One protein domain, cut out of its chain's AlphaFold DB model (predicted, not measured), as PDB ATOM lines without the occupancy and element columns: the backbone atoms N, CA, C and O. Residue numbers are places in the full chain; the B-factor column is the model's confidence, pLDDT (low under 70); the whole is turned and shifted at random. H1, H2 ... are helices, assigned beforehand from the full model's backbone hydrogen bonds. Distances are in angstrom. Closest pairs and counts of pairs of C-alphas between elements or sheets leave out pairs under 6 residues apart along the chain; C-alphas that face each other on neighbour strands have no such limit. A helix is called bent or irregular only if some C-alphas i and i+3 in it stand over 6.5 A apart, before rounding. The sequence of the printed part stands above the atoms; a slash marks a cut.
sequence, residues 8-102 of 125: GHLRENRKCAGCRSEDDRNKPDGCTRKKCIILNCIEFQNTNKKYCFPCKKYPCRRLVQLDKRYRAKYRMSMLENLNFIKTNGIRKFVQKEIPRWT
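This is residues 8 to 102 of the 125 residues of the protein "DUF3795 domain-containing protein" of Candidatus Omnitrophica bacterium (UniProt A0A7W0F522). A looped half made of residues 8 to 60, with the tiny helix H1 in it, sits beside a helical half in which the bent helix H3 begins beside the middle of H2, with Met 78 near Asp 67, its first arm H3a running off crosswise to H2 and its second arm H3b folding back from H3a. The 95 printed residues hold three named helices, in the order H1, H2, H3, and no named strand. The class is all helix, though helices hold 41 of the 95 residues, under half. The whole is compact, with a radius of gyration of the C-alphas of 14.1 A, and its outline is rounded, 39 by 33 by 25 A.

H1, residues 42 to 45, is apart from H2, residues 61 to 74. By its hydrogen bonds H3, residues 78 to 100, was assigned as one helix, but it is bent: C-alphas 87 and 90 are 9.3 A apart. Its arms are H3a, residues 78 to 87, and H3b, residues 90 to 100; H3b is irregular, with C-alphas 96 and 99 6.8 A apart. H2 and H3a touch, their closest C-alphas, those of Asp 67 and Met 78, 4.9 A apart. Their lines are only just about perpendicular, at 71 degrees. H3a and H3b touch, with the C-alphas of Ile 85 and Phe 93 closest at 6.0 A; they run opposite ways at a steep tilt of 50 degrees. H2 and H3b are apart, and H1 is apart from both arms. Each O i to N i+4 pair is within hydrogen-bond range in H2 and H3a, and 5 of 7 are in H3b; H1 is too short for such a pair.

Residues 8 to 41 hold no named element. H1 begins at C-alpha 42 (48.494, -44.444, -42.218) and is 5.2 A long. H2 is 19.4 A long, H3a 14.5 A and H3b 15.7 A, ending at C-alpha 100 (22.512, -31.629, -58.435).

The C-alphas farthest apart, those of Asn 13 and Lys 56, are 40.2 A apart. The printed part has no cut. The link from H1 to H2 is long, 15 residues; that from H2 to H3 is tight, 3 residues. The mean pLDDT of the printed part is 93.5, and no printed residue is under 70.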
ATOM      1  N   GLY A   8      23.106 -45.814 -47.851       94.56
ATOM      2  CA  GLY A   8      23.152 -46.217 -46.448       94.56
ATOM      3  C   GLY A   8      22.718 -45.104 -45.495       94.56
ATOM      4  O   GLY A   8      22.119 -45.390 -44.463       94.56
ATOM      5  N   HIS A   9      23.014 -43.847 -45.832       94.88
ATOM      6  CA  HIS A   9      22.616 -42.690 -45.030       94.88
ATOM      7  C   HIS A   9      21.152 -42.302 -45.276       94.88
ATOM      8  O   HIS A   9      20.457 -41.906 -44.351       94.88
ATOM      9  N   LEU A  10      20.677 -42.489 -46.511       94.69
ATOM     10  CA  LEU A  10      19.306 -42.190 -46.938       94.69
ATOM     11  C   LEU A  10      18.259 -43.244 -46.539       94.69
ATOM     12  O   LEU A  10      17.090 -43.077 -46.867       94.69
ATOM     13  N   ARG A  11      18.642 -44.338 -45.866       93.44
ATOM     14  CA  ARG A  11      17.676 -45.338 -45.373       93.44
ATOM     15  C   ARG A  11      16.686 -44.689 -44.418       93.44
ATOM     16  O   ARG A  11      17.060 -43.780 -43.701       93.44
ATOM     17  N   GLU A  12      15.462 -45.183 -44.338       91.19
ATOM     18  CA  GLU A  12      14.523 -44.739 -43.304       91.19
ATOM     19  C   GLU A  12      14.910 -45.320 -41.937       91.19
ATOM     20  O   GLU A  12      15.200 -44.586 -40.992       91.19
ATOM     21  N   ASN A  13      15.052 -46.646 -41.891       93.44
ATOM     22  CA  ASN A  13      15.431 -47.411 -40.710       93.44
ATOM     23  C   ASN A  13      16.904 -47.831 -40.761       93.44
ATOM     24  O   ASN A  13      17.464 -48.056 -41.838       93.44
ATOM     25  N   ARG A  14      17.541 -47.976 -39.588       94.06
ATOM     26  CA  ARG A  14      18.959 -48.384 -39.464       94.06
ATOM     27  C   ARG A  14      19.878 -47.527 -40.349       94.06
ATOM     28  O   ARG A  14      20.666 -48.030 -41.159       94.06
ATOM     29  N   LYS A  15      19.733 -46.204 -40.216       94.94
ATOM     30  CA  LYS A  15      20.543 -45.208 -40.927       94.94
ATOM     31  C   LYS A  15      22.023 -45.381 -40.602       94.94
ATOM     32  O   LYS A  15      22.416 -45.554 -39.450       94.94
ATOM     33  N   CYS A  16      22.854 -45.302 -41.635       96.19
ATOM     34  CA  CYS A  16      24.299 -45.200 -41.484       96.19
ATOM     35  C   CYS A  16      24.658 -43.834 -40.881       96.19
ATOM     36  O   CYS A  16      24.365 -42.796 -41.481       96.19
ATOM     37  N   ALA A  17      25.380 -43.835 -39.755       94.62
ATOM     38  CA  ALA A  17      25.852 -42.624 -39.074       94.62
ATOM     39  C   ALA A  17      26.923 -41.835 -39.865       94.62
ATOM     40  O   ALA A  17      27.374 -40.773 -39.445       94.62
ATOM     41  N   GLY A  18      27.333 -42.340 -41.030       93.06
ATOM     42  CA  GLY A  18      28.260 -41.686 -41.946       93.06
ATOM     43  C   GLY A  18      29.710 -42.124 -41.760       93.06
ATOM     44  O   GLY A  18      30.133 -42.558 -40.693       93.06
ATOM     45  N   CYS A  19      30.507 -42.017 -42.826       90.44
ATOM     46  CA  CYS A  19      31.837 -42.636 -42.886       90.44
ATOM     47  C   CYS A  19      32.801 -42.166 -41.783       90.44
ATOM     48  O   CYS A  19      33.676 -42.928 -41.392       90.44
ATOM     49  N   ARG A  20      32.650 -40.934 -41.284       87.88
ATOM     50  CA  ARG A  20      33.504 -40.372 -40.223       87.88
ATOM     51  C   ARG A  20      33.014 -40.655 -38.806       87.88
ATOM     52  O   ARG A  20      33.772 -40.411 -37.879       87.88
ATOM     53  N   SER A  21      31.788 -41.150 -38.649       91.75
ATOM     54  CA  SER A  21      31.267 -41.531 -37.337       91.75
ATOM     55  C   SER A  21      32.057 -42.711 -36.769       91.75
ATOM     56  O   SER A  21      32.614 -43.520 -37.520       91.75
ATOM     57  N   GLU A  22      32.109 -42.810 -35.449       91.81
ATOM     58  CA  GLU A  22      32.635 -43.978 -34.739       91.81
ATOM     59  C   GLU A  22      31.621 -45.125 -34.691       91.81
ATOM     60  O   GLU A  22      32.012 -46.283 -34.596       91.81
ATOM     61  N   ASP A  23      30.334 -44.823 -34.876       95.00
ATOM     62  CA  ASP A  23      29.270 -45.821 -34.895       95.00
ATOM     63  C   ASP A  23      29.235 -46.596 -36.221       95.00
ATOM     64  O   ASP A  23      28.758 -46.100 -37.248       95.00
ATOM     65  N   ASP A  24      29.737 -47.830 -36.185       95.50
ATOM     66  CA  ASP A  24      29.771 -48.755 -37.317       95.50
ATOM     67  C   ASP A  24      28.521 -49.647 -37.450       95.50
ATOM     68  O   ASP A  24      28.379 -50.300 -38.485       95.50
ATOM     69  N   ARG A  25      27.584 -49.650 -36.482       95.12
ATOM     70  CA  ARG A  25      26.485 -50.644 -36.383       95.12
ATOM     71  C   ARG A  25      25.673 -50.817 -37.667       95.12
ATOM     72  O   ARG A  25      25.283 -51.925 -38.013       95.12
ATOM     73  N   ASN A  26      25.435 -49.718 -38.383       96.12
ATOM     74  CA  ASN A  26      24.609 -49.692 -39.592       96.12
ATOM     75  C   ASN A  26      25.396 -49.375 -40.875       96.12
ATOM     76  O   ASN A  26      24.799 -49.136 -41.936       96.12
ATOM     77  N   LYS A  27      26.734 -49.326 -40.808       95.06
ATOM     78  CA  LYS A  27      27.554 -49.048 -41.991       95.06
ATOM     79  C   LYS A  27      27.602 -50.272 -42.911       95.06
ATOM     80  O   LYS A  27      27.695 -51.397 -42.433       95.06
ATOM     81  N   PRO A  28      27.582 -50.080 -44.244       92.25
ATOM     82  CA  PRO A  28      27.924 -51.152 -45.172       92.25
ATOM     83  C   PRO A  28      29.320 -51.704 -44.874       92.25
ATOM     84  O   PRO A  28      30.211 -50.938 -44.512       92.25
ATOM     85  N   ASP A  29      29.522 -53.000 -45.100       91.00
ATOM     86  CA  ASP A  29      30.727 -53.728 -44.687       91.00
ATOM     87  C   ASP A  29      32.046 -53.033 -45.085       91.00
ATOM     88  O   ASP A  29      32.879 -52.717 -44.234       91.00
ATOM     89  N   GLY A  30      32.197 -52.666 -46.362       89.62
ATOM     90  CA  GLY A  30      33.388 -51.966 -46.868       89.62
ATOM     91  C   GLY A  30      33.552 -50.510 -46.398       89.62
ATOM     92  O   GLY A  30      34.590 -49.894 -46.647       89.62
ATOM     93  N   CYS A  31      32.540 -49.947 -45.735       93.25
ATOM     94  CA  CYS A  31      32.539 -48.593 -45.176       93.25
ATOM     95  C   CYS A  31      32.779 -48.568 -43.660       93.25
ATOM     96  O   CYS A  31      32.916 -47.478 -43.101       93.25
ATOM     97  N   THR A  32      32.811 -49.729 -42.999       95.25
ATOM     98  CA  THR A  32      33.175 -49.836 -41.579       95.25
ATOM     99  C   THR A  32      34.589 -49.311 -41.352       95.25
ATOM    100  O   THR A  32      35.447 -49.384 -42.241       95.25
ATOM    101  N   ARG A  33      34.867 -48.790 -40.156       92.44
ATOM    102  CA  ARG A  33      36.202 -48.302 -39.794       92.44
ATOM    103  C   ARG A  33      37.240 -49.405 -39.904       92.44
ATOM    104  O   ARG A  33      38.313 -49.151 -40.426       92.44
ATOM    105  N   LYS A  34      36.905 -50.641 -39.524       92.62
ATOM    106  CA  LYS A  34      37.822 -51.788 -39.620       92.62
ATOM    107  C   LYS A  34      38.234 -52.115 -41.062       92.62
ATOM    108  O   LYS A  34      39.373 -52.507 -41.288       92.62
ATOM    109  N   LYS A  35      37.341 -51.947 -42.046       94.62
ATOM    110  CA  LYS A  35      37.581 -52.385 -43.438       94.62
ATOM    111  C   LYS A  35      37.898 -51.253 -44.414       94.62
ATOM    112  O   LYS A  35      38.464 -51.496 -45.479       94.62
ATOM    113  N   CYS A  36      37.555 -50.009 -44.090       93.25
ATOM    114  CA  CYS A  36      37.721 -48.902 -45.023       93.25
ATOM    115  C   CYS A  36      39.201 -48.534 -45.222       93.25
ATOM    116  O   CYS A  36      39.824 -47.889 -44.381       93.25
ATOM    117  N   ILE A  37      39.742 -48.838 -46.404       92.38
ATOM    118  CA  ILE A  37      41.142 -48.537 -46.752       92.38
ATOM    119  C   ILE A  37      41.496 -47.040 -46.705       92.38
ATOM    120  O   ILE A  37      42.660 -46.683 -46.540       92.38
ATOM    121  N   ILE A  38      40.511 -46.152 -46.883       91.44
ATOM    122  CA  ILE A  38      40.738 -44.702 -46.842       91.44
ATOM    123  C   ILE A  38      40.850 -44.215 -45.399       91.44
ATOM    124  O   ILE A  38      41.771 -43.462 -45.097       91.44
ATOM    125  N   LEU A  39      39.950 -44.664 -44.514       89.56
ATOM    126  CA  LEU A  39      40.026 -44.332 -43.090       89.56
ATOM    127  C   LEU A  39      41.288 -44.927 -42.465       89.56
ATOM    128  O   LEU A  39      41.950 -44.241 -41.703       89.56
ATOM    129  N   ASN A  40      41.677 -46.140 -42.857       91.81
ATOM    130  CA  ASN A  40      42.876 -46.814 -42.345       91.81
ATOM    131  C   ASN A  40      44.165 -46.441 -43.091       91.81
ATOM    132  O   ASN A  40      45.175 -47.136 -43.001       91.81
ATOM    133  N   CYS A  41      44.159 -45.362 -43.874       93.19
ATOM    134  CA  CYS A  41      45.383 -44.871 -44.485       93.19
ATOM    135  C   CYS A  41      46.306 -44.298 -43.395       93.19
ATOM    136  O   CYS A  41      45.944 -43.318 -42.751       93.19
ATOM    137  N   ILE A  42      47.505 -44.865 -43.232       91.00
ATOM    138  CA  ILE A  42      48.494 -44.444 -42.218       91.00
ATOM    139  C   ILE A  42      48.792 -42.940 -42.316       91.00
ATOM    140  O   ILE A  42      48.722 -42.221 -41.328       91.00
ATOM    141  N   GLU A  43      49.013 -42.437 -43.533       89.81
ATOM    142  CA  GLU A  43      49.253 -41.007 -43.785       89.81
ATOM    143  C   GLU A  43      48.081 -40.124 -43.326       89.81
ATOM    144  O   GLU A  43      48.279 -38.975 -42.950       89.81
ATOM    145  N   PHE A  44      46.850 -40.639 -43.385       87.56
ATOM    146  CA  PHE A  44      45.651 -39.908 -42.977       87.56
ATOM    147  C   PHE A  44      45.472 -39.925 -41.455       87.56
ATOM    148  O   PHE A  44      45.174 -38.885 -40.873       87.56
ATOM    149  N   GLN A  45      45.700 -41.079 -40.822       86.00
ATOM    150  CA  GLN A  45      45.614 -41.255 -39.369       86.00
ATOM    151  C   GLN A  45      46.685 -40.439 -38.630       86.00
ATOM    152  O   GLN A  45      46.369 -39.718 -37.691       86.00
ATOM    153  N   ASN A  46      47.929 -40.457 -39.114       80.44
ATOM    154  CA  ASN A  46      49.059 -39.823 -38.426       80.44
ATOM    155  C   ASN A  46      49.035 -38.291 -38.454       80.44
ATOM    156  O   ASN A  46      49.804 -37.648 -37.747       80.44
ATOM    157  N   THR A  47      48.217 -37.678 -39.311       70.12
ATOM    158  CA  THR A  47      48.365 -36.254 -39.632       70.12
ATOM    159  C   THR A  47      47.235 -35.367 -39.100       70.12
ATOM    160  O   THR A  47      47.229 -34.168 -39.394       70.12
ATOM    161  N   ASN A  48      46.277 -35.911 -38.328       70.75
ATOM    162  CA  ASN A  48      45.055 -35.215 -37.876       70.75
ATOM    163  C   ASN A  48      44.339 -34.446 -39.010       70.75
ATOM    164  O   ASN A  48      43.603 -33.478 -38.788       70.75
ATOM    165  N   LYS A  49      44.564 -34.841 -40.273       80.81
ATOM    166  CA  LYS A  49      44.052 -34.097 -41.424       80.81
ATOM    167  C   LYS A  49      42.598 -34.456 -41.644       80.81
ATOM    168  O   LYS A  49      42.193 -35.613 -41.677       80.81
ATOM    169  N   LYS A  50      41.800 -33.428 -41.921       86.81
ATOM    170  CA  LYS A  50      40.401 -33.617 -42.306       86.81
ATOM    171  C   LYS A  50      40.270 -34.149 -43.733       86.81
ATOM    172  O   LYS A  50      39.287 -34.819 -44.019       86.81
ATOM    173  N   TYR A  51      41.234 -33.916 -44.619       92.38
ATOM    174  CA  TYR A  51      41.159 -34.291 -46.035       92.38
ATOM    175  C   TYR A  51      42.466 -34.918 -46.516       92.38
ATOM    176  O   TYR A  51      43.490 -34.780 -45.859       92.38
ATOM    177  N   CYS A  52      42.441 -35.581 -47.675       94.00
ATOM    178  CA  CYS A  52      43.637 -36.211 -48.237       94.00
ATOM    179  C   CYS A  52      44.534 -35.249 -49.034       94.00
ATOM    180  O   CYS A  52      45.698 -35.568 -49.242       94.00
ATOM    181  N   PHE A  53      44.029 -34.092 -49.481       94.19
ATOM    182  CA  PHE A  53      44.806 -33.139 -50.288       94.19
ATOM    183  C   PHE A  53      46.050 -32.514 -49.615       94.19
ATOM    184  O   PHE A  53      46.901 -32.029 -50.355       94.19
ATOM    185  N   PRO A  54      46.222 -32.509 -48.274       92.44
ATOM    186  CA  PRO A  54      47.488 -32.119 -47.644       92.44
ATOM    187  C   PRO A  54      48.572 -33.209 -47.690       92.44
ATOM    188  O   PRO A  54      49.704 -32.955 -47.289       92.44
ATOM    189  N   CYS A  55      48.241 -34.437 -48.101       93.38
ATOM    190  CA  CYS A  55      49.212 -35.524 -48.194       93.38
ATOM    191  C   CYS A  55      50.214 -35.246 -49.323       93.38
ATOM    192  O   CYS A  55      49.805 -34.961 -50.446       93.38
ATOM    193  N   LYS A  56      51.516 -35.428 -49.063       93.25
ATOM    194  CA  LYS A  56      52.582 -35.262 -50.073       93.25
ATOM    195  C   LYS A  56      52.408 -36.170 -51.297       93.25
ATOM    196  O   LYS A  56      52.872 -35.845 -52.377       93.25
ATOM    197  N   LYS A  57      51.720 -37.306 -51.131       94.19
ATOM    198  CA  LYS A  57      51.435 -38.278 -52.197       94.19
ATOM    199  C   LYS A  57      50.146 -37.959 -52.970       94.19
ATOM    200  O   LYS A  57      49.697 -38.806 -53.733       94.19
ATOM    201  N   TYR A  58      49.476 -36.832 -52.718       94.50
ATOM    202  CA  TYR A  58      48.200 -36.500 -53.357       94.50
ATOM    203  C   TYR A  58      48.385 -36.027 -54.817       94.50
ATOM    204  O   TYR A  58      49.185 -35.121 -55.036       94.50
ATOM    205  N   PRO A  59      47.606 -36.542 -55.793       95.94
ATOM    206  CA  PRO A  59      46.647 -37.643 -55.675       95.94
ATOM    207  C   PRO A  59      47.348 -39.011 -55.669       95.94
ATOM    208  O   PRO A  59      48.051 -39.374 -56.607       95.94
ATOM    209  N   CYS A  60      47.116 -39.822 -54.633       96.75
ATOM    210  CA  CYS A  60      47.782 -41.122 -54.524       96.75
ATOM    211  C   CYS A  60      47.031 -42.208 -55.306       96.75
ATOM    212  O   CYS A  60      45.821 -42.106 -55.534       96.75
ATOM    213  N   ARG A  61      47.716 -43.317 -55.629       96.06
ATOM    214  CA  ARG A  61      47.143 -44.460 -56.371       96.06
ATOM    215  C   ARG A  61      45.786 -44.927 -55.825       96.06
ATOM    216  O   ARG A  61      44.869 -45.173 -56.604       96.06
ATOM    217  N   ARG A  62      45.628 -45.011 -54.497       94.69
ATOM    218  CA  ARG A  62      44.364 -45.427 -53.850       94.69
ATOM    219  C   ARG A  62      43.209 -44.471 -54.163       94.69
ATOM    220  O   ARG A  62      42.099 -44.930 -54.428       94.69
ATOM    221  N   LEU A  63      43.462 -43.159 -54.153       96.06
ATOM    222  CA  LEU A  63      42.449 -42.150 -54.477       96.06
ATOM    223  C   LEU A  63      42.101 -42.160 -55.963       96.06
ATOM    224  O   LEU A  63      40.919 -42.119 -56.281       96.06
ATOM    225  N   VAL A  64      43.087 -42.295 -56.854       97.69
ATOM    226  CA  VAL A  64      42.844 -42.404 -58.306       97.69
ATOM    227  C   VAL A  64      41.984 -43.633 -58.629       97.69
ATOM    228  O   VAL A  64      41.039 -43.560 -59.411       97.69
ATOM    229  N   GLN A  65      42.253 -44.770 -57.983       96.69
ATOM    230  CA  GLN A  65      41.443 -45.980 -58.151       96.69
ATOM    231  C   GLN A  65      40.022 -45.821 -57.592       96.69
ATOM    232  O   GLN A  65      39.061 -46.267 -58.223       96.69
ATOM    233  N   LEU A  66      39.873 -45.200 -56.416       95.12
ATOM    234  CA  LEU A  66      38.561 -44.897 -55.841       95.12
ATOM    235  C   LEU A  66      37.753 -43.986 -56.768       95.12
ATOM    236  O   LEU A  66      36.587 -44.261 -57.037       95.12
ATOM    237  N   ASP A  67      38.399 -42.945 -57.279       97.44
ATOM    238  CA  ASP A  67      37.834 -41.985 -58.212       97.44
ATOM    239  C   ASP A  67      37.334 -42.649 -59.500       97.44
ATOM    240  O   ASP A  67      36.166 -42.492 -59.850       97.44
ATOM    241  N   LYS A  68      38.163 -43.487 -60.141       97.81
ATOM    242  CA  LYS A  68      37.773 -44.249 -61.340       97.81
ATOM    243  C   LYS A  68      36.508 -45.077 -61.099       97.81
ATOM    244  O   LYS A  68      35.585 -45.042 -61.910       97.81
ATOM    245  N   ARG A  69      36.430 -45.794 -59.969       95.19
ATOM    246  CA  ARG A  69      35.235 -46.585 -59.616       95.19
ATOM    247  C   ARG A  69      34.006 -45.704 -59.396       95.19
ATOM    248  O   ARG A  69      32.917 -46.080 -59.813       95.19
ATOM    249  N   TYR A  70      34.168 -44.566 -58.725       95.25
ATOM    250  CA  TYR A  70      33.055 -43.679 -58.381       95.25
ATOM    251  C   TYR A  70      32.516 -42.928 -59.598       95.25
ATOM    252  O   TYR A  70      31.299 -42.795 -59.721       95.25
ATOM    253  N   ARG A  71      33.381 -42.530 -60.534       96.06
ATOM    254  CA  ARG A  71      32.944 -41.958 -61.813       96.06
ATOM    255  C   ARG A  71      32.147 -42.974 -62.616       96.06
ATOM    256  O   ARG A  71      31.040 -42.666 -63.042       96.06
ATOM    257  N   ALA A  72      32.664 -44.199 -62.727       95.81
ATOM    258  CA  ALA A  72      32.010 -45.265 -63.479       95.81
ATOM    259  C   ALA A  72      30.662 -45.699 -62.874       95.81
ATOM    260  O   ALA A  72      29.730 -45.994 -63.614       95.81
ATOM    261  N   LYS A  73      30.545 -45.760 -61.539       93.81
ATOM    262  CA  LYS A  73      29.353 -46.321 -60.874       93.81
ATOM    263  C   LYS A  73      28.348 -45.290 -60.375       93.81
ATOM    264  O   LYS A  73      27.162 -45.593 -60.327       93.81
ATOM    265  N   TYR A  74      28.809 -44.112 -59.965       92.44
ATOM    266  CA  TYR A  74      28.008 -43.162 -59.183       92.44
ATOM    267  C   TYR A  74      27.997 -41.754 -59.784       92.44
ATOM    268  O   TYR A  74      27.620 -40.804 -59.096       92.44
ATOM    269  N   ARG A  75      28.443 -41.616 -61.044       90.25
ATOM    270  CA  ARG A  75      28.484 -40.357 -61.805       90.25
ATOM    271  C   ARG A  75      29.127 -39.206 -61.013       90.25
ATOM    272  O   ARG A  75      28.725 -38.059 -61.160       90.25
ATOM    273  N   MET A  76      30.108 -39.489 -60.152       93.44
ATOM    274  CA  MET A  76      30.794 -38.480 -59.335       93.44
ATOM    275  C   MET A  76      32.296 -38.738 -59.272       93.44
ATOM    276  O   MET A  76      32.736 -39.884 -59.264       93.44
ATOM    277  N   SER A  77      33.076 -37.672 -59.144       96.00
ATOM    278  CA  SER A  77      34.531 -37.729 -59.025       96.00
ATOM    279  C   SER A  77      34.952 -37.418 -57.592       96.00
ATOM    280  O   SER A  77      34.548 -36.419 -56.995       96.00
ATOM    281  N   MET A  78      35.730 -38.305 -56.980       95.94
ATOM    282  CA  MET A  78      36.260 -38.084 -55.635       95.94
ATOM    283  C   MET A  78      37.403 -37.072 -55.660       95.94
ATOM    284  O   MET A  78      37.526 -36.294 -54.713       95.94
ATOM    285  N   LEU A  79      38.199 -37.058 -56.732       97.69
ATOM    286  CA  LEU A  79      39.300 -36.113 -56.900       97.69
ATOM    287  C   LEU A  79      38.796 -34.705 -57.216       97.69
ATOM    288  O   LEU A  79      39.249 -33.761 -56.576       97.69
ATOM    289  N   GLU A  80      37.813 -34.549 -58.109       97.50
ATOM    290  CA  GLU A  80      37.207 -33.231 -58.367       97.50
ATOM    291  C   GLU A  80      36.562 -32.671 -57.100       97.50
ATOM    292  O   GLU A  80      36.770 -31.507 -56.770       97.50
ATOM    293  N   ASN A  81      35.850 -33.507 -56.338       96.62
ATOM    294  CA  ASN A  81      35.260 -33.094 -55.066       96.62
ATOM    295  C   ASN A  81      36.333 -32.615 -54.073       96.62
ATOM    296  O   ASN A  81      36.166 -31.574 -53.441       96.62
ATOM    297  N   LEU A  82      37.442 -33.351 -53.932       96.50
ATOM    298  CA  LEU A  82      38.546 -32.957 -53.049       96.50
ATOM    299  C   LEU A  82      39.242 -31.677 -53.527       96.50
ATOM    300  O   LEU A  82      39.529 -30.818 -52.696       96.50
ATOM    301  N   ASN A  83      39.470 -31.521 -54.834       97.62
ATOM    302  CA  ASN A  83      40.055 -30.313 -55.418       97.62
ATOM    303  C   ASN A  83      39.140 -29.100 -55.221       97.62
ATOM    304  O   ASN A  83      39.600 -28.045 -54.793       97.62
ATOM    305  N   PHE A  84      37.834 -29.263 -55.435       97.88
ATOM    306  CA  PHE A  84      36.870 -28.199 -55.192       97.88
ATOM    307  C   PHE A  84      36.858 -27.788 -53.716       97.88
ATOM    308  O   PHE A  84      36.911 -26.598 -53.421       97.88
ATOM    309  N   ILE A  85      36.837 -28.752 -52.786       97.25
ATOM    310  CA  ILE A  85      36.883 -28.475 -51.339       97.25
ATOM    311  C   ILE A  85      38.199 -27.798 -50.946       97.25
ATOM    312  O   ILE A  85      38.178 -26.912 -50.095       97.25
ATOM    313  N   LYS A  86      39.329 -28.183 -51.552       96.69
ATOM    314  CA  LYS A  86      40.634 -27.552 -51.308       96.69
ATOM    315  C   LYS A  86      40.601 -26.060 -51.647       96.69
ATOM    316  O   LYS A  86      41.075 -25.260 -50.851       96.69
ATOM    317  N   THR A  87      40.034 -25.702 -52.798       98.00
ATOM    318  CA  THR A  87      40.029 -24.318 -53.298       98.00
ATOM    319  C   THR A  87      38.905 -23.472 -52.700       98.00
ATOM    320  O   THR A  87      39.097 -22.295 -52.422       98.00
ATOM    321  N   ASN A  88      37.723 -24.056 -52.486       97.88
ATOM    322  CA  ASN A  88      36.495 -23.314 -52.170       97.88
ATOM    323  C   ASN A  88      35.932 -23.606 -50.772       97.88
ATOM    324  O   ASN A  88      35.009 -22.932 -50.314       97.88
ATOM    325  N   GLY A  89      36.451 -24.626 -50.089       97.00
ATOM    326  CA  GLY A  89      35.937 -25.085 -48.805       97.00
ATOM    327  C   GLY A  89      34.692 -25.974 -48.909       97.00
ATOM    328  O   GLY A  89      34.002 -26.065 -49.927       97.00
ATOM    329  N   ILE A  90      34.391 -26.655 -47.800       95.31
ATOM    330  CA  ILE A  90      33.317 -27.658 -47.735       95.31
ATOM    331  C   ILE A  90      31.910 -27.057 -47.834       95.31
ATOM    332  O   ILE A  90      31.026 -27.683 -48.407       95.31
ATOM    333  N   ARG A  91      31.690 -25.839 -47.321       96.00
ATOM    334  CA  ARG A  91      30.364 -25.194 -47.360       96.00
ATOM    335  C   ARG A  91      29.940 -24.887 -48.798       96.00
ATOM    336  O   ARG A  91      28.853 -25.290 -49.201       96.00
ATOM    337  N   LYS A  92      30.836 -24.288 -49.594       97.88
ATOM    338  CA  LYS A  92      30.605 -24.048 -51.030       97.88
ATOM    339  C   LYS A  92      30.428 -25.356 -51.803       97.88
ATOM    340  O   LYS A  92      29.603 -25.426 -52.705       97.88
ATOM    341  N   PHE A  93      31.163 -26.411 -51.434       96.81
ATOM    342  CA  PHE A  93      30.987 -27.736 -52.039       96.81
ATOM    343  C   PHE A  93      29.571 -28.277 -51.824       96.81
ATOM    344  O   PHE A  93      28.936 -28.723 -52.774       96.81
ATOM    345  N   VAL A  94      29.062 -28.211 -50.589       95.12
ATOM    346  CA  VAL A  94      27.703 -28.666 -50.270       95.12
ATOM    347  C   VAL A  94      26.663 -27.837 -51.024       95.12
ATOM    348  O   VAL A  94      25.797 -28.424 -51.661       95.12
ATOM    349  N   GLN A  95      26.786 -26.505 -51.034       96.19
ATOM    350  CA  GLN A  95      25.885 -25.622 -51.792       96.19
ATOM    351  C   GLN A  95      25.855 -25.962 -53.287       96.19
ATOM    352  O   GLN A  95      24.781 -26.035 -53.873       96.19
ATOM    353  N   LYS A  96      27.018 -26.241 -53.890       95.31
ATOM    354  CA  LYS A  96      27.127 -26.671 -55.291       95.31
ATOM    355  C   LYS A  96      26.474 -28.033 -55.550       95.31
ATOM    356  O   LYS A  96      25.935 -28.258 -56.629       95.31
ATOM    357  N   GLU A  97      26.559 -28.964 -54.602       95.25
ATOM    358  CA  GLU A  97      26.050 -30.329 -54.776       95.25
ATOM    359  C   GLU A  97      24.550 -30.460 -54.473       95.25
ATOM    360  O   GLU A  97      23.916 -31.328 -55.062       95.25
ATOM    361  N   ILE A  98      23.963 -29.619 -53.612       94.56
ATOM    362  CA  ILE A  98      22.523 -29.663 -53.289       94.56
ATOM    363  C   ILE A  98      21.637 -29.696 -54.547       94.56
ATOM    364  O   ILE A  98      20.926 -30.685 -54.706       94.56
ATOM    365  N   PRO A  99      21.684 -28.719 -55.476       94.44
ATOM    366  CA  PRO A  99      20.766 -28.708 -56.618       94.44
ATOM    367  C   PRO A  99      20.955 -29.923 -57.536       94.44
ATOM    368  O   PRO A  99      19.996 -30.425 -58.109       94.44
ATOM    369  N   ARG A 100      22.182 -30.446 -57.632       93.19
ATOM    370  CA  ARG A 100      22.512 -31.629 -58.435       93.19
ATOM    371  C   ARG A 100      21.898 -32.918 -57.882       93.19
ATOM    372  O   ARG A 100      21.638 -33.847 -58.641       93.19
ATOM    373  N   TRP A 101      21.713 -32.996 -56.568       94.94
ATOM    374  CA  TRP A 101      21.235 -34.193 -55.877       94.94
ATOM    375  C   TRP A 101      19.854 -34.002 -55.253       94.94
ATOM    376  O   TRP A 101      19.506 -34.707 -54.309       94.94
ATOM    377  N   THR A 102      19.057 -33.090 -55.799       95.81
ATOM    378  CA  THR A 102      17.668 -32.860 -55.401       95.81
ATOM    379  C   THR A 102      16.739 -33.317 -56.518       95.81
ATOM    380  O   THR A 102      16.960 -33.024 -57.690       95.81
TER     381      THR A 102